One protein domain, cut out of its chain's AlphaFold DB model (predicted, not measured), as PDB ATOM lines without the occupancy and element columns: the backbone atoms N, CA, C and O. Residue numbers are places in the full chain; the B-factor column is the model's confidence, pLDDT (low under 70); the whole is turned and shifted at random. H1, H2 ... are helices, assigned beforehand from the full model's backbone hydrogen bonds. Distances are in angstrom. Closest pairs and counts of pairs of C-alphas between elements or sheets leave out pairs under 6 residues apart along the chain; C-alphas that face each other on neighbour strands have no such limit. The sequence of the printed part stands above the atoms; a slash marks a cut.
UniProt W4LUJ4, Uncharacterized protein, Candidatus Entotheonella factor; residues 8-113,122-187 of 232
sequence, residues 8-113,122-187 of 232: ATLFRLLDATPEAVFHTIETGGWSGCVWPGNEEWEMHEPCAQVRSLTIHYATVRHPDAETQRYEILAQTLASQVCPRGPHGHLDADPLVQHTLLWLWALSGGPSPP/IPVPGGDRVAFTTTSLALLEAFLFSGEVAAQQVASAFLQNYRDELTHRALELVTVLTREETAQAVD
ATOM      1  N   ALA A   8      16.681  21.532 -33.661       86.25
ATOM      2  CA  ALA A   8      16.446  22.844 -34.269       86.25
ATOM      3  C   ALA A   8      15.552  22.752 -35.516       86.25
ATOM      4  O   ALA A   8      14.691  23.602 -35.747       86.25
ATOM      5  N   THR A   9      15.738  21.719 -36.332       89.00
ATOM      6  CA  THR A   9      14.859  21.431 -37.466       89.00
ATOM      7  C   THR A   9      13.481  21.002 -36.999       89.00
ATOM      8  O   THR A   9      12.498  21.524 -37.515       89.00
ATOM      9  N   LEU A  10      13.397  20.133 -35.990       87.69
ATOM     10  CA  LEU A  10      12.121  19.701 -35.430       87.69
ATOM     11  C   LEU A  10      11.302  20.890 -34.908       87.69
ATOM     12  O   LEU A  10      10.148  21.039 -35.290       87.69
ATOM     13  N   PHE A  11      11.912  21.790 -34.130       84.62
ATOM     14  CA  PHE A  11      11.254  23.018 -33.680       84.62
ATOM     15  C   PHE A  11      10.736  23.854 -34.851       84.62
ATOM     16  O   PHE A  11       9.570  24.221 -34.850       84.62
ATOM     17  N   ARG A  12      11.552  24.098 -35.885       85.50
ATOM     18  CA  ARG A  12      11.118  24.871 -37.064       85.50
ATOM     19  C   ARG A  12       9.952  24.230 -37.817       85.50
ATOM     20  O   ARG A  12       9.114  24.952 -38.342       85.50
ATOM     21  N   LEU A  13       9.922  22.899 -37.908       86.56
ATOM     22  CA  LEU A  13       8.840  22.173 -38.576       86.56
ATOM     23  C   LEU A  13       7.527  22.283 -37.795       86.56
ATOM     24  O   LEU A  13       6.473  22.457 -38.402       86.56
ATOM     25  N   LEU A  14       7.595  22.207 -36.464       82.69
ATOM     26  CA  LEU A  14       6.413  22.259 -35.606       82.69
ATOM     27  C   LEU A  14       5.914  23.695 -35.348       82.69
ATOM     28  O   LEU A  14       4.719  23.903 -35.173       82.69
ATOM     29  N   ASP A  15       6.814  24.682 -35.347       71.06
ATOM     30  CA  ASP A  15       6.539  26.103 -35.067       71.06
ATOM     31  C   ASP A  15       6.033  26.890 -36.295       71.06
ATOM     32  O   ASP A  15       5.811  28.097 -36.240       71.06
ATOM     33  N   ALA A  16       5.793  26.229 -37.432       59.75
ATOM     34  CA  ALA A  16       5.303  26.877 -38.652       59.75
ATOM     35  C   ALA A  16       3.870  27.474 -38.543       59.75
ATOM     36  O   ALA A  16       3.341  27.975 -39.536       59.75
ATOM     37  N   THR A  17       3.252  27.474 -37.354       52.03
ATOM     38  CA  THR A  17       1.951  28.093 -37.037       52.03
ATOM     39  C   THR A  17       1.968  28.744 -35.636       52.03
ATOM     40  O   THR A  17       1.649  28.078 -34.651       52.03
ATOM     41  N   PRO A  18       2.329  30.039 -35.513       49.34
ATOM     42  CA  PRO A  18       2.755  30.608 -34.226       49.34
ATOM     43  C   PRO A  18       1.633  31.120 -33.300       49.34
ATOM     44  O   PRO A  18       1.761  31.050 -32.081       49.34
ATOM     45  N   GLU A  19       0.511  31.631 -33.814       46.66
ATOM     46  CA  GLU A  19      -0.423  32.415 -32.976       46.66
ATOM     47  C   GLU A  19      -1.259  31.564 -31.997       46.66
ATOM     48  O   GLU A  19      -1.547  32.003 -30.885       46.66
ATOM     49  N   ALA A  20      -1.604  30.325 -32.360       45.09
ATOM     50  CA  ALA A  20      -2.370  29.423 -31.494       45.09
ATOM     51  C   ALA A  20      -1.492  28.692 -30.460       45.09
ATOM     52  O   ALA A  20      -1.957  28.360 -29.367       45.09
ATOM     53  N   VAL A  21      -0.212  28.475 -30.771       47.00
ATOM     54  CA  VAL A  21       0.739  27.757 -29.913       47.00
ATOM     55  C   VAL A  21       1.090  28.573 -28.675       47.00
ATOM     56  O   VAL A  21       1.031  28.036 -27.571       47.00
ATOM     57  N   PHE A  22       1.403  29.865 -28.831       42.25
ATOM     58  CA  PHE A  22       1.734  30.733 -27.694       42.25
ATOM     59  C   PHE A  22       0.591  30.792 -26.681       42.25
ATOM     60  O   PHE A  22       0.821  30.615 -25.491       42.25
ATOM     61  N   HIS A  23      -0.655  30.919 -27.150       41.94
ATOM     62  CA  HIS A  23      -1.819  30.869 -26.268       41.94
ATOM     63  C   HIS A  23      -1.971  29.486 -25.612       41.94
ATOM     64  O   HIS A  23      -2.291  29.394 -24.435       41.94
ATOM     65  N   THR A  24      -1.704  28.397 -26.333       45.81
ATOM     66  CA  THR A  24      -1.805  27.027 -25.798       45.81
ATOM     67  C   THR A  24      -0.766  26.749 -24.703       45.81
ATOM     68  O   THR A  24      -1.107  26.148 -23.682       45.81
ATOM     69  N   ILE A  25       0.472  27.219 -24.892       45.66
ATOM     70  CA  ILE A  25       1.590  27.085 -23.944       45.66
ATOM     71  C   ILE A  25       1.407  28.022 -22.738       45.66
ATOM     72  O   ILE A  25       1.599  27.594 -21.604       45.66
ATOM     73  N   GLU A  26       1.007  29.280 -22.953       40.25
ATOM     74  CA  GLU A  26       0.908  30.283 -21.881       40.25
ATOM     75  C   GLU A  26      -0.396  30.211 -21.075       40.25
ATOM     76  O   GLU A  26      -0.378  30.486 -19.875       40.25
ATOM     77  N   THR A  27      -1.536  29.839 -21.674       39.78
ATOM     78  CA  THR A  27      -2.820  29.833 -20.945       39.78
ATOM     79  C   THR A  27      -3.161  28.502 -20.292       39.78
ATOM     80  O   THR A  27      -4.252  28.382 -19.737       39.78
ATOM     81  N   GLY A  28      -2.295  27.484 -20.382       40.34
ATOM     82  CA  GLY A  28      -2.587  26.154 -19.840       40.34
ATOM     83  C   GLY A  28      -3.920  25.595 -20.349       40.34
ATOM     84  O   GLY A  28      -4.610  24.887 -19.620       40.34
ATOM     85  N   GLY A  29      -4.315  25.957 -21.580       35.03
ATOM     86  CA  GLY A  29      -5.607  25.591 -22.179       35.03
ATOM     87  C   GLY A  29      -5.782  24.079 -22.352       35.03
ATOM     88  O   GLY A  29      -6.903  23.600 -22.478       35.03
ATOM     89  N   TRP A  30      -4.677  23.338 -22.262       41.88
ATOM     90  CA  TRP A  30      -4.658  21.940 -21.859       41.88
ATOM     91  C   TRP A  30      -4.200  21.884 -20.402       41.88
ATOM     92  O   TRP A  30      -3.006  21.815 -20.102       41.88
ATOM     93  N   SER A  31      -5.152  21.958 -19.474       31.09
ATOM     94  CA  SER A  31      -4.905  21.682 -18.062       31.09
ATOM     95  C   SER A  31      -4.477  20.216 -17.945       31.09
ATOM     96  O   SER A  31      -5.326  19.327 -17.916       31.09
ATOM     97  N   GLY A  32      -3.169  19.957 -17.987       34.50
ATOM     98  CA  GLY A  32      -2.649  18.588 -18.074       34.50
ATOM     99  C   GLY A  32      -1.147  18.435 -18.326       34.50
ATOM    100  O   GLY A  32      -0.672  17.307 -18.411       34.50
ATOM    101  N   CYS A  33      -0.356  19.516 -18.392       38.34
ATOM    102  CA  CYS A  33       1.113  19.405 -18.371       38.34
ATOM    103  C   CYS A  33       1.681  18.963 -17.005       38.34
ATOM    104  O   CYS A  33       2.893  18.886 -16.852       38.34
ATOM    105  N   VAL A  34       0.819  18.621 -16.042       37.69
ATOM    106  CA  VAL A  34       1.143  17.674 -14.970       37.69
ATOM    107  C   VAL A  34       0.436  16.369 -15.335       37.69
ATOM    108  O   VAL A  34      -0.769  16.234 -15.121       37.69
ATOM    109  N   TRP A  35       1.150  15.435 -15.962       37.09
ATOM    110  CA  TRP A  35       0.594  14.107 -16.228       37.09
ATOM    111  C   TRP A  35       0.584  13.298 -14.922       37.09
ATOM    112  O   TRP A  35       1.553  13.396 -14.159       37.09
ATOM    113  N   PRO A  36      -0.456  12.490 -14.637       34.81
ATOM    114  CA  PRO A  36      -0.482  11.651 -13.444       34.81
ATOM    115  C   PRO A  36       0.770  10.761 -13.381       34.81
ATOM    116  O   PRO A  36       0.973   9.900 -14.232       34.81
ATOM    117  N   GLY A  37       1.631  10.996 -12.385       40.25
ATOM    118  CA  GLY A  37       2.845  10.211 -12.134       40.25
ATOM    119  C   GLY A  37       4.176  10.818 -12.600       40.25
ATOM    120  O   GLY A  37       5.206  10.204 -12.341       40.25
ATOM    121  N   ASN A  38       4.205  11.997 -13.242       39.50
ATOM    122  CA  ASN A  38       5.458  12.640 -13.678       39.50
ATOM    123  C   ASN A  38       5.456  14.164 -13.442       39.50
ATOM    124  O   ASN A  38       5.404  14.954 -14.381       39.50
ATOM    125  N   GLU A  39       5.547  14.576 -12.174       45.88
ATOM    126  CA  GLU A  39       5.571  15.988 -11.734       45.88
ATOM    127  C   GLU A  39       6.847  16.758 -12.141       45.88
ATOM    128  O   GLU A  39       6.909  17.974 -12.001       45.88
ATOM    129  N   GLU A  40       7.869  16.064 -12.651       42.78
ATOM    130  CA  GLU A  40       9.222  16.610 -12.847       42.78
ATOM    131  C   GLU A  40       9.458  17.320 -14.191       42.78
ATOM    132  O   GLU A  40      10.576  17.747 -14.459       42.78
ATOM    133  N   TRP A  41       8.467  17.406 -15.080       44.97
ATOM    134  CA  TRP A  41       8.659  18.035 -16.393       44.97
ATOM    135  C   TRP A  41       8.393  19.539 -16.279       44.97
ATOM    136  O   TRP A  41       7.250  19.991 -16.361       44.97
ATOM    137  N   GLU A  42       9.449  20.324 -16.049       48.31
ATOM    138  CA  GLU A  42       9.345  21.782 -15.967       48.31
ATOM    139  C   GLU A  42       8.879  22.375 -17.310       48.31
ATOM    140  O   GLU A  42       9.360  22.007 -18.383       48.31
ATOM    141  N   MET A  43       7.967  23.357 -17.260       50.03
ATOM    142  CA  MET A  43       7.370  24.040 -18.428       50.03
ATOM    143  C   MET A  43       8.383  24.672 -19.409       50.03
ATOM    144  O   MET A  43       8.001  25.109 -20.495       50.03
ATOM    145  N   HIS A  44       9.668  24.732 -19.052       52.41
ATOM    146  CA  HIS A  44      10.734  25.329 -19.855       52.41
ATOM    147  C   HIS A  44      11.694  24.305 -20.482       52.41
ATOM    148  O   HIS A  44      12.643  24.705 -21.157       52.41
ATOM    149  N   GLU A  45      11.458  23.003 -20.308       65.31
ATOM    150  CA  GLU A  45      12.284  21.982 -20.949       65.31
ATOM    151  C   GLU A  45      11.960  21.850 -22.454       65.31
ATOM    152  O   GLU A  45      10.784  21.827 -22.842       65.31
ATOM    153  N   PRO A  46      12.974  21.712 -23.335       70.12
ATOM    154  CA  PRO A  46      12.770  21.548 -24.777       70.12
ATOM    155  C   PRO A  46      11.807  20.412 -25.160       70.12
ATOM    156  O   PRO A  46      11.071  20.531 -26.137       70.12
ATOM    157  N   CYS A  47      11.755  19.322 -24.390       72.00
ATOM    158  CA  CYS A  47      10.805  18.230 -24.612       72.00
ATOM    159  C   CYS A  47       9.346  18.631 -24.362       72.00
ATOM    160  O   CYS A  47       8.475  18.217 -25.126       72.00
ATOM    161  N   ALA A  48       9.066  19.446 -23.341       70.56
ATOM    162  CA  ALA A  48       7.719  19.933 -23.049       70.56
ATOM    163  C   ALA A  48       7.210  20.844 -24.177       70.56
ATOM    164  O   ALA A  48       6.053  20.744 -24.599       70.56
ATOM    165  N   GLN A  49       8.106  21.671 -24.725       73.00
ATOM    166  CA  GLN A  49       7.818  22.510 -25.886       73.00
ATOM    167  C   GLN A  49       7.544  21.664 -27.132       73.00
ATOM    168  O   GLN A  49       6.497  21.833 -27.751       73.00
ATOM    169  N   VAL A  50       8.423  20.708 -27.465       79.56
ATOM    170  CA  VAL A  50       8.234  19.798 -28.612       79.56
ATOM    171  C   VAL A  50       6.935  19.017 -28.492       79.56
ATOM    172  O   VAL A  50       6.203  18.914 -29.474       79.56
ATOM    173  N   ARG A  51       6.606  18.499 -27.304       79.12
ATOM    174  CA  ARG A  51       5.359  17.761 -27.083       79.12
ATOM    175  C   ARG A  51       4.141  18.642 -27.374       79.12
ATOM    176  O   ARG A  51       3.286  18.255 -28.164       79.12
ATOM    177  N   SER A  52       4.092  19.839 -26.790       73.38
ATOM    178  CA  SER A  52       2.968  20.776 -26.954       73.38
ATOM    179  C   SER A  52       2.810  21.233 -28.406       73.38
ATOM    180  O   SER A  52       1.714  21.193 -28.965       73.38
ATOM    181  N   LEU A  53       3.927  21.600 -29.037       79.50
ATOM    182  CA  LEU A  53       4.000  21.953 -30.450       79.50
ATOM    183  C   LEU A  53       3.530  20.807 -31.353       79.50
ATOM    184  O   LEU A  53       2.795  21.039 -32.306       79.50
ATOM    185  N   THR A  54       3.899  19.565 -31.031       85.69
ATOM    186  CA  THR A  54       3.484  18.386 -31.803       85.69
ATOM    187  C   THR A  54       1.986  18.127 -31.697       85.69
ATOM    188  O   THR A  54       1.348  17.863 -32.712       85.69
ATOM    189  N   ILE A  55       1.405  18.226 -30.497       79.88
ATOM    190  CA  ILE A  55      -0.045  18.070 -30.309       79.88
ATOM    191  C   ILE A  55      -0.789  19.114 -31.146       79.88
ATOM    192  O   ILE A  55      -1.724  18.780 -31.874       79.88
ATOM    193  N   HIS A  56      -0.349  20.375 -31.103       78.00
ATOM    194  CA  HIS A  56      -0.931  21.423 -31.937       78.00
ATOM    195  C   HIS A  56      -0.776  21.127 -33.438       78.00
ATOM    196  O   HIS A  56      -1.761  21.130 -34.173       78.00
ATOM    197  N   TYR A  57       0.441  20.805 -33.883       85.00
ATOM    198  CA  TYR A  57       0.735  20.430 -35.267       85.00
ATOM    199  C   TYR A  57      -0.191  19.311 -35.767       85.00
ATOM    200  O   TYR A  57      -0.782  19.423 -36.842       85.00
ATOM    201  N   ALA A  58      -0.354  18.248 -34.978       84.19
ATOM    202  CA  ALA A  58      -1.139  17.085 -35.367       84.19
ATOM    203  C   ALA A  58      -2.648  17.376 -35.371       84.19
ATOM    204  O   ALA A  58      -3.321  17.030 -36.335       84.19
ATOM    205  N   THR A  59      -3.166  18.072 -34.354       80.38
ATOM    206  CA  THR A  59      -4.597  18.430 -34.263       80.38
ATOM    207  C   THR A  59      -5.053  19.354 -35.390       80.38
ATOM    208  O   THR A  59      -6.165  19.213 -35.887       80.38
ATOM    209  N   VAL A  60      -4.196  20.275 -35.842       80.19
ATOM    210  CA  VAL A  60      -4.509  21.154 -36.980       80.19
ATOM    211  C   VAL A  60      -4.554  20.375 -38.297       80.19
ATOM    212  O   VAL A  60      -5.372  20.678 -39.165       80.19
ATOM    213  N   ARG A  61      -3.670  19.387 -38.470       83.69
ATOM    214  CA  ARG A  61      -3.518  18.648 -39.734       83.69
ATOM    215  C   ARG A  61      -4.437  17.439 -39.856       83.69
ATOM    216  O   ARG A  61      -4.811  17.088 -40.971       83.69
ATOM    217  N   HIS A  62      -4.805  16.834 -38.731       82.69
ATOM    218  CA  HIS A  62      -5.586  15.601 -38.657       82.69
ATOM    219  C   HIS A  62      -6.763  15.748 -37.688       82.69
ATOM    220  O   HIS A  62      -6.867  14.928 -36.793       82.69
ATOM    221  N   PRO A  63      -7.648  16.755 -37.819       80.00
ATOM    222  CA  PRO A  63      -8.617  17.126 -36.776       80.00
ATOM    223  C   PRO A  63      -9.586  16.011 -36.350       80.00
ATOM    224  O   PRO A  63     -10.123  16.062 -35.244       80.00
ATOM    225  N   ASP A  64      -9.799  15.012 -37.208       84.06
ATOM    226  CA  ASP A  64     -10.726  13.901 -36.979       84.06
ATOM    227  C   ASP A  64     -10.055  12.660 -36.357       84.06
ATOM    228  O   ASP A  64     -10.722  11.651 -36.123       84.06
ATOM    229  N   ALA A  65      -8.741  12.690 -36.109       78.38
ATOM    230  CA  ALA A  65      -8.030  11.558 -35.527       78.38
ATOM    231  C   ALA A  65      -8.233  11.454 -34.002       78.38
ATOM    232  O   ALA A  65      -8.570  12.414 -33.302       78.38
ATOM    233  N   GLU A  66      -8.006  10.255 -33.473       76.81
ATOM    234  CA  GLU A  66      -8.109   9.971 -32.043       76.81
ATOM    235  C   GLU A  66      -7.003  10.678 -31.252       76.81
ATOM    236  O   GLU A  66      -5.834  10.658 -31.644       76.81
ATOM    237  N   THR A  67      -7.355  11.225 -30.083       75.38
ATOM    238  CA  THR A  67      -6.422  11.946 -29.202       75.38
ATOM    239  C   THR A  67      -5.153  11.149 -28.896       75.38
ATOM    240  O   THR A  67      -4.058  11.714 -28.904       75.38
ATOM    241  N   GLN A  68      -5.281   9.829 -28.712       78.81
ATOM    242  CA  GLN A  68      -4.155   8.934 -28.439       78.81
ATOM    243  C   GLN A  68      -3.075   9.008 -29.533       78.81
ATOM    244  O   GLN A  68      -1.887   9.000 -29.227       78.81
ATOM    245  N   ARG A  69      -3.449   9.159 -30.812       82.75
ATOM    246  CA  ARG A  69      -2.479   9.240 -31.920       82.75
ATOM    247  C   ARG A  69      -1.644  10.520 -31.860       82.75
ATOM    248  O   ARG A  69      -0.446  10.482 -32.142       82.75
ATOM    249  N   TYR A  70      -2.243  11.641 -31.452       82.38
ATOM    250  CA  TYR A  70      -1.501  12.888 -31.232       82.38
ATOM    251  C   TYR A  70      -0.515  12.746 -30.074       82.38
ATOM    252  O   TYR A  70       0.625  13.201 -30.175       82.38
ATOM    253  N   GLU A  71      -0.946  12.105 -28.985       79.12
ATOM    254  CA  GLU A  71      -0.120  11.882 -27.800       79.12
ATOM    255  C   GLU A  71       1.074  10.980 -28.107       79.12
ATOM    256  O   GLU A  71       2.192  11.318 -27.715       79.12
ATOM    257  N   ILE A  72       0.867   9.908 -28.878       83.31
ATOM    258  CA  ILE A  72       1.935   9.008 -29.324       83.31
ATOM    259  C   ILE A  72       2.955   9.764 -30.176       83.31
ATOM    260  O   ILE A  72       4.148   9.706 -29.882       83.31
ATOM    261  N   LEU A  73       2.513  10.528 -31.186       89.12
ATOM    262  CA  LEU A  73       3.434  11.319 -32.009       89.12
ATOM    263  C   LEU A  73       4.251  12.288 -31.143       89.12
ATOM    264  O   LEU A  73       5.475  12.369 -31.262       89.12
ATOM    265  N   ALA A  74       3.575  13.004 -30.245       85.38
ATOM    266  CA  ALA A  74       4.185  14.001 -29.379       85.38
ATOM    267  C   ALA A  74       5.183  13.393 -28.391       85.38
ATOM    268  O   ALA A  74       6.263  13.949 -28.187       85.38
ATOM    269  N   GLN A  75       4.858  12.241 -27.810       79.62
ATOM    270  CA  GLN A  75       5.739  11.510 -26.911       79.62
ATOM    271  C   GLN A  75       6.966  10.971 -27.653       79.62
ATOM    272  O   GLN A  75       8.093  11.156 -27.184       79.62
ATOM    273  N   THR A  76       6.773  10.374 -28.830       85.62
ATOM    274  CA  THR A  76       7.867   9.859 -29.658       85.62
ATOM    275  C   THR A  76       8.826  10.978 -30.052       85.62
ATOM    276  O   THR A  76      10.030  10.839 -29.841       85.62
ATOM    277  N   LEU A  77       8.332  12.126 -30.523       88.12
ATOM    278  CA  LEU A  77       9.185  13.259 -30.900       88.12
ATOM    279  C   LEU A  77       9.866  13.926 -29.695       88.12
ATOM    280  O   LEU A  77      11.058  14.230 -29.760       88.12
ATOM    281  N   ALA A  78       9.164  14.102 -28.572       81.56
ATOM    282  CA  ALA A  78       9.753  14.664 -27.354       81.56
ATOM    283  C   ALA A  78      10.891  13.785 -26.804       81.56
ATOM    284  O   ALA A  78      11.914  14.307 -26.348       81.56
ATOM    285  N   SER A  79      10.760  12.458 -26.924       78.44
ATOM    286  CA  SER A  79      11.796  11.492 -26.535       78.44
ATOM    287  C   SER A  79      13.111  11.681 -27.302       78.44
ATOM    288  O   SER A  79      14.191  11.429 -26.770       78.44
ATOM    289  N   GLN A  80      13.036  12.194 -28.535       82.62
ATOM    290  CA  GLN A  80      14.206  12.454 -29.373       82.62
ATOM    291  C   GLN A  80      14.939  13.740 -28.989       82.62
ATOM    292  O   GLN A  80      16.080  13.918 -29.395       82.62
ATOM    293  N   VAL A  81      14.320  14.632 -28.213       76.62
ATOM    294  CA  VAL A  81      14.930  15.908 -27.801       76.62
ATOM    295  C   VAL A  81      15.456  15.858 -26.372       76.62
ATOM    296  O   VAL A  81      16.482  16.472 -26.082       76.62
ATOM    297  N   CYS A  82      14.811  15.089 -25.494       72.19
ATOM    298  CA  CYS A  82      15.301  14.840 -24.141       72.19
ATOM    299  C   CYS A  82      15.312  13.333 -23.856       72.19
ATOM    300  O   CYS A  82      14.414  12.826 -23.177       72.19
ATOM    301  N   PRO A  83      16.317  12.594 -24.361       59.66
ATOM    302  CA  PRO A  83      16.452  11.177 -24.063       59.66
ATOM    303  C   PRO A  83      16.746  11.000 -22.566       59.66
ATOM    304  O   PRO A  83      17.877  11.184 -22.120       59.66
ATOM    305  N   ARG A  84      15.731  10.657 -21.762       55.25
ATOM    306  CA  ARG A  84      15.938  10.361 -20.337       55.25
ATOM    307  C   ARG A  84      16.853   9.137 -20.171       55.25
ATOM    308  O   ARG A  84      16.915   8.240 -21.022       55.25
ATOM    309  N   GLY A  85      17.572   9.118 -19.048       44.47
ATOM    310  CA  GLY A  85      18.286   7.940 -18.556       44.47
ATOM    311  C   GLY A  85      17.341   6.748 -18.301       44.47
ATOM    312  O   GLY A  85      16.129   6.874 -18.472       44.47
ATOM    313  N   PRO A  86      17.869   5.592 -17.871       35.56
ATOM    314  CA  PRO A  86      17.193   4.281 -17.878       35.56
ATOM    315  C   PRO A  86      15.894   4.148 -17.051       35.56
ATOM    316  O   PRO A  86      15.327   3.062 -17.005       35.56
ATOM    317  N   HIS A  87      15.411   5.215 -16.411       34.75
ATOM    318  CA  HIS A  87      14.254   5.207 -15.505       34.75
ATOM    319  C   HIS A  87      13.096   6.123 -15.936       34.75
ATOM    320  O   HIS A  87      12.072   6.168 -15.264       34.75
ATOM    321  N   GLY A  88      13.223   6.846 -17.054       43.97
ATOM    322  CA  GLY A  88      12.102   7.583 -17.639       43.97
ATOM    323  C   GLY A  88      11.294   6.659 -18.537       43.97
ATOM    324  O   GLY A  88      11.636   6.507 -19.707       43.97
ATOM    325  N   HIS A  89      10.270   6.007 -17.993       42.47
ATOM    326  CA  HIS A  89       9.378   5.170 -18.787       42.47
ATOM    327  C   HIS A  89       8.633   6.053 -19.794       42.47
ATOM    328  O   HIS A  89       7.749   6.820 -19.426       42.47
ATOM    329  N   LEU A  90       8.998   5.950 -21.077       51.16
ATOM    330  CA  LEU A  90       7.983   6.072 -22.116       51.16
ATOM    331  C   LEU A  90       6.890   5.076 -21.743       51.16
ATOM    332  O   LEU A  90       7.230   3.926 -21.444       51.16
ATOM    333  N   ASP A  91       5.634   5.515 -21.723       49.25
ATOM    334  CA  ASP A  91       4.512   4.601 -21.541       49.25
ATOM    335  C   ASP A  91       4.728   3.352 -22.398       49.25
ATOM    336  O   ASP A  91       5.137   3.437 -23.561       49.25
ATOM    337  N   ALA A  92       4.509   2.186 -21.788       54.75
ATOM    338  CA  ALA A  92       4.693   0.874 -22.402       54.75
ATOM    339  C   ALA A  92       3.640   0.582 -23.490       54.75
ATOM    340  O   ALA A  92       3.316  -0.577 -23.739       54.75
ATOM    341  N   ASP A  93       3.091   1.629 -24.110       67.44
ATOM    342  CA  ASP A  93       2.169   1.536 -25.225       67.44
ATOM    343  C   ASP A  93       2.917   0.892 -26.410       67.44
ATOM    344  O   ASP A  93       3.943   1.425 -26.867       67.44
ATOM    345  N   PRO A  94       2.445  -0.267 -26.905       76.94
ATOM    346  CA  PRO A  94       3.042  -0.946 -28.049       76.94
ATOM    347  C   PRO A  94       3.193  -0.036 -29.269       76.94
ATOM    348  O   PRO A  94       4.175  -0.153 -30.001       76.94
ATOM    349  N   LEU A  95       2.279   0.916 -29.464       79.06
ATOM    350  CA  LEU A  95       2.295   1.810 -30.612       79.06
ATOM    351  C   LEU A  95       3.395   2.880 -30.489       79.06
ATOM    352  O   LEU A  95       4.017   3.239 -31.489       79.06
ATOM    353  N   VAL A  96       3.742   3.313 -29.270       76.38
ATOM    354  CA  VAL A  96       4.936   4.152 -29.033       76.38
ATOM    355  C   VAL A  96       6.203   3.375 -29.382       76.38
ATOM    356  O   VAL A  96       7.060   3.886 -30.104       76.38
ATOM    357  N   GLN A  97       6.319   2.120 -28.939       76.88
ATOM    358  CA  GLN A  97       7.465   1.276 -29.305       76.88
ATOM    359  C   GLN A  97       7.541   1.059 -30.817       76.88
ATOM    360  O   GLN A  97       8.628   1.116 -31.392       76.88
ATOM    361  N   HIS A  98       6.394   0.898 -31.474       84.56
ATOM    362  CA  HIS A  98       6.350   0.698 -32.912       84.56
ATOM    363  C   HIS A  98       6.775   1.958 -33.685       84.56
ATOM    364  O   HIS A  98       7.612   1.882 -34.584       84.56
ATOM    365  N   THR A  99       6.320   3.150 -33.283       87.94
ATOM    366  CA  THR A  99       6.809   4.405 -33.890       87.94
ATOM    367  C   THR A  99       8.322   4.587 -33.733       87.94
ATOM    368  O   THR A  99       9.001   5.037 -34.659       87.94
ATOM    369  N   LEU A 100       8.885   4.206 -32.582       84.38
ATOM    370  CA  LEU A 100      10.331   4.238 -32.362       84.38
ATOM    371  C   LEU A 100      11.065   3.224 -33.235       84.38
ATOM    372  O   LEU A 100      12.132   3.540 -33.761       84.38
ATOM    373  N   LEU A 101      10.491   2.037 -33.424       85.62
ATOM    374  CA  LEU A 101      11.036   1.016 -34.305       85.62
ATOM    375  C   LEU A 101      11.077   1.497 -35.762       85.62
ATOM    376  O   LEU A 101      12.100   1.329 -36.423       85.62
ATOM    377  N   TRP A 102      10.034   2.184 -36.231       90.88
ATOM    378  CA  TRP A 102      10.012   2.830 -37.547       90.88
ATOM    379  C   TRP A 102      11.095   3.909 -37.695       90.88
ATOM    380  O   TRP A 102      11.804   3.936 -38.704       90.88
ATOM    381  N   LEU A 103      11.293   4.757 -36.678       89.81
ATOM    382  CA  LEU A 103      12.406   5.717 -36.661       89.81
ATOM    383  C   LEU A 103      13.771   5.021 -36.704       89.81
ATOM    384  O   LEU A 103      14.676   5.482 -37.402       89.81
ATOM    385  N   TRP A 104      13.932   3.921 -35.965       87.75
ATOM    386  CA  TRP A 104      15.174   3.152 -35.948       87.75
ATOM    387  C   TRP A 104      15.432   2.481 -37.285       87.75
ATOM    388  O   TRP A 104      16.550   2.545 -37.783       87.75
ATOM    389  N   ALA A 105      14.426   1.867 -37.899       90.44
ATOM    390  CA  ALA A 105      14.566   1.294 -39.228       90.44
ATOM    391  C   ALA A 105      14.985   2.367 -40.238       90.44
ATOM    392  O   ALA A 105      15.961   2.164 -40.960       90.44
ATOM    393  N   LEU A 106      14.344   3.544 -40.210       93.12
ATOM    394  CA  LEU A 106      14.725   4.667 -41.065       93.12
ATOM    395  C   LEU A 106      16.175   5.108 -40.828       93.12
ATOM    396  O   LEU A 106      16.861   5.437 -41.789       93.12
ATOM    397  N   SER A 107      16.677   5.099 -39.589       89.50
ATOM    398  CA  SER A 107      18.070   5.468 -39.294       89.50
ATOM    399  C   SER A 107      19.101   4.397 -39.667       89.50
ATOM    400  O   SER A 107      20.291   4.613 -39.447       89.50
ATOM    401  N   GLY A 108      18.683   3.242 -40.196       86.19
ATOM    402  CA  GLY A 108      19.570   2.103 -40.447       86.19
ATOM    403  C   GLY A 108      19.799   1.218 -39.218       86.19
ATOM    404  O   GLY A 108      20.795   0.504 -39.143       86.19
ATOM    405  N   GLY A 109      18.877   1.241 -38.257       78.94
ATOM    406  CA  GLY A 109      18.884   0.455 -37.025       78.94
ATOM    407  C   GLY A 109      19.737   1.073 -35.916       78.94
ATOM    408  O   GLY A 109      20.367   2.116 -36.112       78.94
ATOM    409  N   PRO A 110      19.799   0.435 -34.733       66.06
ATOM    410  CA  PRO A 110      20.745   0.846 -33.709       66.06
ATOM    411  C   PRO A 110      22.164   0.690 -34.269       66.06
ATOM    412  O   PRO A 110      22.591  -0.404 -34.663       66.06
ATOM    413  N   SER A 111      22.897   1.799 -34.320       49.53
ATOM    414  CA  SER A 111      24.351   1.748 -34.394       49.53
ATOM    415  C   SER A 111      24.847   1.500 -32.969       49.53
ATOM    416  O   SER A 111      24.430   2.234 -32.066       49.53
ATOM    417  N   PRO A 112      25.674   0.474 -32.705       42.22
ATOM    418  CA  PRO A 112      26.266   0.328 -31.383       42.22
ATOM    419  C   PRO A 112      27.041   1.616 -31.061       42.22
ATOM    420  O   PRO A 112      27.793   2.087 -31.921       42.22
ATOM    421  N   PRO A 113      26.868   2.232 -29.876       47.12
ATOM    422  CA  PRO A 113      27.756   3.311 -29.482       47.12
ATOM    423  C   PRO A 113      29.156   2.710 -29.327       47.12
ATOM    424  O   PRO A 113      29.403   1.953 -28.391       47.12
ATOM    425  N   ILE A 122      24.756  11.095 -34.032       75.44
ATOM    426  CA  ILE A 122      24.483   9.786 -34.637       75.44
ATOM    427  C   ILE A 122      24.412   9.961 -36.160       75.44
ATOM    428  O   ILE A 122      23.703  10.874 -36.609       75.44
ATOM    429  N   PRO A 123      25.152   9.158 -36.946       84.31
ATOM    430  CA  PRO A 123      25.078   9.213 -38.398       84.31
ATOM    431  C   PRO A 123      23.666   8.851 -38.866       84.31
ATOM    432  O   PRO A 123      23.003   8.000 -38.279       84.31
ATOM    433  N   VAL A 124      23.214   9.511 -39.927       89.62
ATOM    434  CA  VAL A 124      21.904   9.283 -40.550       89.62
ATOM    435  C   VAL A 124      22.091   9.009 -42.042       89.62
ATOM    436  O   VAL A 124      23.067   9.514 -42.613       89.62
ATOM    437  N   PRO A 125      21.202   8.229 -42.687       91.12
ATOM    438  CA  PRO A 125      21.252   7.999 -44.129       91.12
ATOM    439  C   PRO A 125      21.389   9.304 -44.916       91.12
ATOM    440  O   PRO A 125      20.738  10.302 -44.595       91.12
ATOM    441  N   GLY A 126      22.284   9.324 -45.903       90.12
ATOM    442  CA  GLY A 126      22.569  10.512 -46.705       90.12
ATOM    443  C   GLY A 126      23.329  11.644 -46.004       90.12
ATOM    444  O   GLY A 126      23.736  12.597 -46.667       90.12
ATOM    445  N   GLY A 127      23.533  11.580 -44.683       90.25
ATOM    446  CA  GLY A 127      24.254  12.583 -43.891       90.25
ATOM    447  C   GLY A 127      23.535  13.927 -43.696       90.25
ATOM    448  O   GLY A 127      23.992  14.753 -42.904       90.25
ATOM    449  N   ASP A 128      22.404  14.157 -44.368       91.62
ATOM    450  CA  ASP A 128      21.602  15.374 -44.235       91.62
ATOM    451  C   ASP A 128      20.598  15.242 -43.081       91.62
ATOM    452  O   ASP A 128      19.510  14.677 -43.221       91.62
ATOM    453  N   ARG A 129      20.952  15.798 -41.918       90.88
ATOM    454  CA  ARG A 129      20.099  15.761 -40.719       90.88
ATOM    455  C   ARG A 129      18.791  16.536 -40.881       90.88
ATOM    456  O   ARG A 129      17.810  16.186 -40.224       90.88
ATOM    457  N   VAL A 130      18.757  17.571 -41.720       92.69
ATOM    458  CA  VAL A 130      17.544  18.373 -41.944       92.69
ATOM    459  C   VAL A 130      16.559  17.562 -42.779       92.69
ATOM    460  O   VAL A 130      15.399  17.412 -42.384       92.69
ATOM    461  N   ALA A 131      17.030  16.983 -43.887       94.50
ATOM    462  CA  ALA A 131      16.223  16.105 -44.730       94.50
ATOM    463  C   ALA A 131      15.761  14.856 -43.964       94.50
ATOM    464  O   ALA A 131      14.584  14.495 -44.029       94.50
ATOM    465  N   PHE A 132      16.648  14.252 -43.167       94.94
ATOM    466  CA  PHE A 132      16.315  13.109 -42.318       94.94
ATOM    467  C   PHE A 132      15.239  13.447 -41.276       94.94
ATOM    468  O   PHE A 132      14.260  12.717 -41.147       94.94
ATOM    469  N   THR A 133      15.380  14.565 -40.555       94.56
ATOM    470  CA  THR A 133      14.408  14.981 -39.523       94.56
ATOM    471  C   THR A 133      13.049  15.313 -40.135       94.56
ATOM    472  O   THR A 133      12.018  14.896 -39.610       94.56
ATOM    473  N   THR A 134      13.040  16.001 -41.278       95.19
ATOM    474  CA  THR A 134      11.809  16.306 -42.024       95.19
ATOM    475  C   THR A 134      11.107  15.027 -42.472       95.19
ATOM    476  O   THR A 134       9.903  14.875 -42.278       95.19
ATOM    477  N   THR A 135      11.873  14.073 -43.007       97.00
ATOM    478  CA  THR A 135      11.348  12.769 -43.429       97.00
ATOM    479  C   THR A 135      10.846  11.962 -42.241       97.00
ATOM    480  O   THR A 135       9.803  11.336 -42.341       97.00
ATOM    481  N   SER A 136      11.545  11.995 -41.108       96.12
ATOM    482  CA  SER A 136      11.151  11.281 -39.891       96.12
ATOM    483  C   SER A 136       9.806  11.767 -39.353       96.12
ATOM    484  O   SER A 136       8.969  10.949 -38.985       96.12
ATOM    485  N   LEU A 137       9.561  13.082 -39.355       96.19
ATOM    486  CA  LEU A 137       8.251  13.628 -38.995       96.19
ATOM    487  C   LEU A 137       7.165  13.148 -39.970       96.19
ATOM    488  O   LEU A 137       6.139  12.638 -39.530       96.19
ATOM    489  N   ALA A 138       7.417  13.245 -41.279       96.50
ATOM    490  CA  ALA A 138       6.475  12.789 -42.302       96.50
ATOM    491  C   ALA A 138       6.210  11.274 -42.235       96.50
ATOM    492  O   ALA A 138       5.084  10.838 -42.453       96.50
ATOM    493  N   LEU A 139       7.230  10.476 -41.911       97.38
ATOM    494  CA  LEU A 139       7.148   9.029 -41.733       97.38
ATOM    495  C   LEU A 139       6.223   8.683 -40.569       97.38
ATOM    496  O   LEU A 139       5.315   7.875 -40.728       97.38
ATOM    497  N   LEU A 140       6.458   9.294 -39.407       96.00
ATOM    498  CA  LEU A 140       5.662   9.051 -38.207       96.00
ATOM    499  C   LEU A 140       4.220   9.528 -38.364       96.00
ATOM    500  O   LEU A 140       3.296   8.854 -37.916       96.00
ATOM    501  N   GLU A 141       4.025  10.670 -39.023       94.81
ATOM    502  CA  GLU A 141       2.701  11.171 -39.380       94.81
ATOM    503  C   GLU A 141       1.986  10.181 -40.315       94.81
ATOM    504  O   GLU A 141       0.857   9.777 -40.043       94.81
ATOM    505  N   ALA A 142       2.656   9.716 -41.371       94.75
ATOM    506  CA  ALA A 142       2.098   8.724 -42.283       94.75
ATOM    507  C   ALA A 142       1.748   7.415 -41.562       94.75
ATOM    508  O   ALA A 142       0.645   6.910 -41.737       94.75
ATOM    509  N   PHE A 143       2.634   6.908 -40.702       94.38
ATOM    510  CA  PHE A 143       2.390   5.701 -39.914       94.38
ATOM    511  C   PHE A 143       1.150   5.841 -39.021       94.38
ATOM    512  O   PHE A 143       0.229   5.032 -39.111       94.38
ATOM    513  N   LEU A 144       1.078   6.900 -38.210       91.50
ATOM    514  CA  LEU A 144       0.007   7.060 -37.222       91.50
ATOM    515  C   LEU A 144      -1.347   7.421 -37.837       91.50
ATOM    516  O   LEU A 144      -2.377   7.030 -37.292       91.50
ATOM    517  N   PHE A 145      -1.382   8.168 -38.942       91.19
ATOM    518  CA  PHE A 145      -2.637   8.698 -39.494       91.19
ATOM    519  C   PHE A 145      -3.052   8.059 -40.820       91.19
ATOM    520  O   PHE A 145      -4.200   8.199 -41.231       91.19
ATOM    521  N   SER A 146      -2.152   7.349 -41.497       90.06
ATOM    522  CA  SER A 146      -2.415   6.721 -42.800       90.06
ATOM    523  C   SER A 146      -1.971   5.255 -42.881       90.06
ATOM    524  O   SER A 146      -2.277   4.591 -43.870       90.06
ATOM    525  N   GLY A 147      -1.307   4.738 -41.846       88.50
ATOM    526  CA  GLY A 147      -0.874   3.350 -41.740       88.50
ATOM    527  C   GLY A 147       0.515   3.073 -42.317       88.50
ATOM    528  O   GLY A 147       1.179   3.920 -42.923       88.50
ATOM    529  N   GLU A 148       0.952   1.832 -42.136       89.50
ATOM    530  CA  GLU A 148       2.304   1.366 -42.451       89.50
ATOM    531  C   GLU A 148       2.705   1.522 -43.917       89.50
ATOM    532  O   GLU A 148       3.834   1.897 -44.223       89.50
ATOM    533  N   VAL A 149       1.780   1.266 -44.846       89.88
ATOM    534  CA  VAL A 149       2.062   1.359 -46.285       89.88
ATOM    535  C   VAL A 149       2.444   2.791 -46.663       89.88
ATOM    536  O   VAL A 149       3.378   3.006 -47.438       89.88
ATOM    537  N   ALA A 150       1.760   3.784 -46.089       91.44
ATOM    538  CA  ALA A 150       2.099   5.187 -46.298       91.44
ATOM    539  C   ALA A 150       3.468   5.517 -45.681       91.44
ATOM    540  O   ALA A 150       4.287   6.187 -46.313       91.44
ATOM    541  N   ALA A 151       3.753   4.987 -44.489       93.81
ATOM    542  CA  ALA A 151       5.051   5.133 -43.837       93.81
ATOM    543  C   ALA A 151       6.192   4.549 -44.696       93.81
ATOM    544  O   ALA A 151       7.181   5.228 -44.987       93.81
ATOM    545  N   GLN A 152       6.022   3.328 -45.206       93.19
ATOM    546  CA  GLN A 152       6.973   2.670 -46.098       93.19
ATOM    547  C   GLN A 152       7.250   3.496 -47.355       93.19
ATOM    548  O   GLN A 152       8.403   3.591 -47.785       93.19
ATOM    549  N   GLN A 153       6.215   4.085 -47.958       93.25
ATOM    550  CA  GLN A 153       6.363   4.928 -49.144       93.25
ATOM    551  C   GLN A 153       7.209   6.168 -48.845       93.25
ATOM    552  O   GLN A 153       8.123   6.469 -49.614       93.25
ATOM    553  N   VAL A 154       6.964   6.841 -47.714       96.38
ATOM    554  CA  VAL A 154       7.768   7.991 -47.267       96.38
ATOM    555  C   VAL A 154       9.228   7.587 -47.051       96.38
ATOM    556  O   VAL A 154      10.129   8.228 -47.598       96.38
ATOM    557  N   ALA A 155       9.472   6.497 -46.317       95.56
ATOM    558  CA  ALA A 155      10.823   6.001 -46.060       95.56
ATOM    559  C   ALA A 155      11.554   5.632 -47.360       95.56
ATOM    560  O   ALA A 155      12.681   6.067 -47.594       95.56
ATOM    561  N   SER A 156      10.901   4.869 -48.238       94.12
ATOM    562  CA  SER A 156      11.488   4.408 -49.500       94.12
ATOM    563  C   SER A 156      11.830   5.576 -50.421       94.12
ATOM    564  O   SER A 156      12.918   5.603 -50.992       94.12
ATOM    565  N   ALA A 157      10.934   6.561 -50.536       95.19
ATOM    566  CA  ALA A 157      11.155   7.742 -51.365       95.19
ATOM    567  C   ALA A 157      12.365   8.560 -50.892       95.19
ATOM    568  O   ALA A 157      13.144   9.032 -51.717       95.19
ATOM    569  N   PHE A 158      12.552   8.701 -49.577       95.88
ATOM    570  CA  PHE A 158      13.729   9.361 -49.015       95.88
ATOM    571  C   PHE A 158      15.011   8.565 -49.284       95.88
ATOM    572  O   PHE A 158      15.966   9.111 -49.840       95.88
ATOM    573  N   LEU A 159      15.018   7.274 -48.939       94.31
ATOM    574  CA  LEU A 159      16.209   6.423 -48.997       94.31
ATOM    575  C   LEU A 159      16.700   6.178 -50.434       94.31
ATOM    576  O   LEU A 159      17.901   6.073 -50.660       94.31
ATOM    577  N   GLN A 160      15.816   6.168 -51.435       92.25
ATOM    578  CA  GLN A 160      16.204   6.025 -52.848       92.25
ATOM    579  C   GLN A 160      17.117   7.149 -53.369       92.25
ATOM    580  O   GLN A 160      17.779   6.970 -54.395       92.25
ATOM    581  N   ASN A 161      17.184   8.292 -52.678       90.56
ATOM    582  CA  ASN A 161      18.039   9.415 -53.070       90.56
ATOM    583  C   ASN A 161      19.513   9.222 -52.689       90.56
ATOM    584  O   ASN A 161      20.368   9.979 -53.156       90.56
ATOM    585  N   TYR A 162      19.824   8.219 -51.867       91.38
ATOM    586  CA  TYR A 162      21.153   8.006 -51.309       91.38
ATOM    587  C   TYR A 162      21.690   6.614 -51.660       91.38
ATOM    588  O   TYR A 162      20.959   5.717 -52.077       91.38
ATOM    589  N   ARG A 163      23.014   6.450 -51.577       88.81
ATOM    590  CA  ARG A 163      23.716   5.206 -51.957       88.81
ATOM    591  C   ARG A 163      24.732   4.739 -50.915       88.81
ATOM    592  O   ARG A 163      25.566   3.894 -51.223       88.81
ATOM    593  N   ASP A 164      24.713   5.322 -49.722       89.69
ATOM    594  CA  ASP A 164      25.598   4.919 -48.632       89.69
ATOM    595  C   ASP A 164      25.133   3.616 -47.957       89.69
ATOM    596  O   ASP A 164      23.987   3.182 -48.097       89.69
ATOM    597  N   GLU A 165      26.048   2.978 -47.225       87.88
ATOM    598  CA  GLU A 165      25.801   1.698 -46.545       87.88
ATOM    599  C   GLU A 165      24.656   1.788 -45.528       87.88
ATOM    600  O   GLU A 165      23.866   0.852 -45.391       87.88
ATOM    601  N   LEU A 166      24.526   2.931 -44.846       88.94
ATOM    602  CA  LEU A 166      23.486   3.144 -43.844       88.94
ATOM    603  C   LEU A 166      22.100   3.226 -44.495       88.94
ATOM    604  O   LEU A 166      21.145   2.648 -43.983       88.94
ATOM    605  N   THR A 167      22.008   3.862 -45.663       91.50
ATOM    606  CA  THR A 167      20.808   3.872 -46.506       91.50
ATOM    607  C   THR A 167      20.409   2.464 -46.940       91.50
ATOM    608  O   THR A 167      19.231   2.113 -46.877       91.50
ATOM    609  N   HIS A 168      21.371   1.636 -47.364       88.94
ATOM    610  CA  HIS A 168      21.078   0.259 -47.765       88.94
ATOM    611  C   HIS A 168      20.501  -0.550 -46.598       88.94
ATOM    612  O   HIS A 168      19.445  -1.164 -46.738       88.94
ATOM    613  N   ARG A 169      21.130  -0.456 -45.421       89.56
ATOM    614  CA  ARG A 169      20.637  -1.092 -44.194       89.56
ATOM    615  C   ARG A 169      19.252  -0.580 -43.792       89.56
ATOM    616  O   ARG A 169      18.407  -1.369 -43.380       89.56
ATOM    617  N   ALA A 170      18.994   0.721 -43.921       91.12
ATOM    618  CA  ALA A 170      17.685   1.301 -43.626       91.12
ATOM    619  C   ALA A 170      16.588   0.750 -44.551       91.12
ATOM    620  O   ALA A 170      15.508   0.399 -44.081       91.12
ATOM    621  N   LEU A 171      16.873   0.600 -45.850       91.06
ATOM    622  CA  LEU A 171      15.941  -0.003 -46.810       91.06
ATOM    623  C   LEU A 171      15.610  -1.455 -46.453       91.06
ATOM    624  O   LEU A 171      14.445  -1.854 -46.527       91.06
ATOM    625  N   GLU A 172      16.615  -2.241 -46.060       89.44
ATOM    626  CA  GLU A 172      16.414  -3.621 -45.614       89.44
ATOM    627  C   GLU A 172      15.517  -3.678 -44.374       89.44
ATOM    628  O   GLU A 172      14.534  -4.413 -44.374       89.44
ATOM    629  N   LEU A 173      15.797  -2.860 -43.355       89.94
ATOM    630  CA  LEU A 173      15.019  -2.836 -42.112       89.94
ATOM    631  C   LEU A 173      13.574  -2.377 -42.329       89.94
ATOM    632  O   LEU A 173      12.657  -3.024 -41.835       89.94
ATOM    633  N   VAL A 174      13.355  -1.315 -43.111       89.56
ATOM    634  CA  VAL A 174      12.003  -0.860 -43.483       89.56
ATOM    635  C   VAL A 174      11.247  -1.969 -44.218       89.56
ATOM    636  O   VAL A 174      10.067  -2.197 -43.965       89.56
ATOM    637  N   THR A 175      11.928  -2.705 -45.100       86.69
ATOM    638  CA  THR A 175      11.322  -3.839 -45.807       86.69
ATOM    639  C   THR A 175      10.963  -4.979 -44.852       86.69
ATOM    640  O   THR A 175       9.917  -5.595 -45.027       86.69
ATOM    641  N   VAL A 176      11.799  -5.270 -43.851       84.75
ATOM    642  CA  VAL A 176      11.518  -6.310 -42.847       84.75
ATOM    643  C   VAL A 176      10.287  -5.954 -42.018       84.75
ATOM    644  O   VAL A 176       9.378  -6.775 -41.975       84.75
ATOM    645  N   LEU A 177      10.208  -4.735 -41.470       82.56
ATOM    646  CA  LEU A 177       9.054  -4.298 -40.665       82.56
ATOM    647  C   LEU A 177       7.735  -4.491 -41.418       82.56
ATOM    648  O   LEU A 177       6.820  -5.147 -40.939       82.56
ATOM    649  N   THR A 178       7.701  -4.039 -42.670       75.50
ATOM    650  CA  THR A 178       6.493  -4.146 -43.503       75.50
ATOM    651  C   THR A 178       6.131  -5.585 -43.885       75.50
ATOM    652  O   THR A 178       4.965  -5.872 -44.148       75.50
ATOM    653  N   ARG A 179       7.112  -6.503 -43.938       69.69
ATOM    654  CA  ARG A 179       6.906  -7.927 -44.261       69.69
ATOM    655  C   ARG A 179       6.459  -8.751 -43.062       69.69
ATOM    656  O   ARG A 179       5.658  -9.663 -43.245       69.69
ATOM    657  N   GLU A 180       6.994  -8.462 -41.879       59.25
ATOM    658  CA  GLU A 180       6.575  -9.112 -40.634       59.25
ATOM    659  C   GLU A 180       5.086  -8.844 -40.383       59.25
ATOM    660  O   GLU A 180       4.345  -9.788 -40.118       59.25
ATOM    661  N   GLU A 181       4.604  -7.627 -40.654       51.53
ATOM    662  CA  GLU A 181       3.171  -7.334 -40.572       51.53
ATOM    663  C   GLU A 181       2.351  -7.870 -41.743       51.53
ATOM    664  O   GLU A 181       1.225  -8.281 -41.519       51.53
ATOM    665  N   THR A 182       2.864  -7.980 -42.979       47.50
ATOM    666  CA  THR A 182       2.075  -8.670 -44.028       47.50
ATOM    667  C   THR A 182       1.883 -10.154 -43.715       47.50
ATOM    668  O   THR A 182       0.886 -10.731 -44.127       47.50
ATOM    669  N   ALA A 183       2.803 -10.780 -42.977       42.84
ATOM    670  CA  ALA A 183       2.614 -12.139 -42.479       42.84
ATOM    671  C   ALA A 183       1.592 -12.213 -41.326       42.84
ATOM    672  O   ALA A 183       0.994 -13.266 -41.132       42.84
ATOM    673  N   GLN A 184       1.375 -11.109 -40.604       42.34
ATOM    674  CA  GLN A 184       0.433 -10.986 -39.484       42.34
ATOM    675  C   GLN A 184      -0.949 -10.440 -39.893       42.34
ATOM    676  O   GLN A 184      -1.947 -10.807 -39.294       42.34
ATOM    677  N   ALA A 185      -1.037  -9.636 -40.953       38.97
ATOM    678  CA  ALA A 185      -2.272  -9.111 -41.543       38.97
ATOM    679  C   ALA A 185      -2.917 -10.093 -42.540       38.97
ATOM    680  O   ALA A 185      -4.071  -9.932 -42.918       38.97
ATOM    681  N   VAL A 186      -2.195 -11.140 -42.958       41.75
ATOM    682  CA  VAL A 186      -2.797 -12.317 -43.618       41.75
ATOM    683  C   VAL A 186      -3.582 -13.183 -42.612       41.75
ATOM    684  O   VAL A 186      -4.284 -14.101 -43.020       41.75
ATOM    685  N   ASP A 187      -3.531 -12.848 -41.319       42.03
ATOM    686  CA  ASP A 187      -4.327 -13.467 -40.251       42.03
ATOM    687  C   ASP A 187      -5.668 -12.733 -39.994       42.03
ATOM    688  O   ASP A 187      -6.381 -13.093 -39.065       42.03
TER     689      ASP A 187
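This is residues 8 to 113 and 122 to 187 of the 232 residues of an uncharacterized protein of Candidatus Entotheonella factor (UniProt W4LUJ4). Four helices, H5 to H8, form an up-and-down bundle, each running against the one before it, and beside it sits the helical hairpin of H3 and H4, with H4 packing on H5 and H6. H1 bridges H3 and H6, while H2 packs on H3, far from the bundle, and residues 182 to 187 stick out. The printed part has 172 residues with eight named helices, H1 to H8 in chain order, and no named strand, in the class all helix. It is compact, with a radius of gyration of the C-alphas of 16.5 A and spans of 46 by 39 by 33 A.

H1 covers residues 8 to 14, beginning at C-alpha 8 (16.446, 22.844, -34.269), and H2 covers residues 18 to 26. H3, residues 46 to 61, is 22.3 A long, and H4, residues 67 to 81, is 21.8 A long. H5 holds residues 94 to 106, 18.4 A. H6 holds residues 129 to 146, 24.4 A, from C-alpha 129 (20.099, 15.761, -40.719). H7, residues 148 to 159, is 16.2 A long, and H8, residues 165 to 185, the longest helix, measures 30.5 A and ends at C-alpha 185 (-2.272, -9.111, -41.543).

H1 touches H3, with residues 50 to 57 of H3 alone; the closest C-alphas, of Leu 14 and Leu 53, are 5.7 A apart. H1 also touches H6, closest at the C-alphas of Thr 9 and Val 130, 6.1 A. H2 touches H3 at a steep tilt of 52 degrees, closest at the C-alphas of Val 21 and Leu 53, 6.7 A. H3 and H4 form a helical hairpin, closest at the C-alphas of Arg 51 and Ala 74, 4.6 A. H4 touches H5 at a steep tilt of 47 degrees, closest at the C-alphas of Ile 72 and Val 96, 5.7 A. H6 is the hub, touching H1, H4, H5 and H7. H6 and H7 form a helical hairpin at a shallow tilt of 16 degrees, closest at the C-alphas of Phe 143 and Ala 151, 4.8 A. H7 and H8 form another, at 13 degrees, closest at the C-alphas of Leu 159 and Thr 167, 5.8 A. H8 touches H5, closest at the C-alphas of Leu 173 and Ala 105, 5.1 A, while H6 and H8 are apart. Every O i to N i+4 pair is within hydrogen-bond range in H1, H3, H5, H6, H7 and H8; in H2 4 of 5 are, in H4 9 of 11.

The C-alphas farthest apart, of Glu 26 and Val 186, are 48.0 A apart. Residues 114 to 121 are not printed, and C-alphas 113 and 122 are 8.9 A apart across this cut, in the link from H5 to H6. The links H2 to H3 and H4 to H5 are long. The mean pLDDT of the printed part is 73.8; residues 16 to 45, 83 to 93, 110 to 113 and 179 to 187 are under 70.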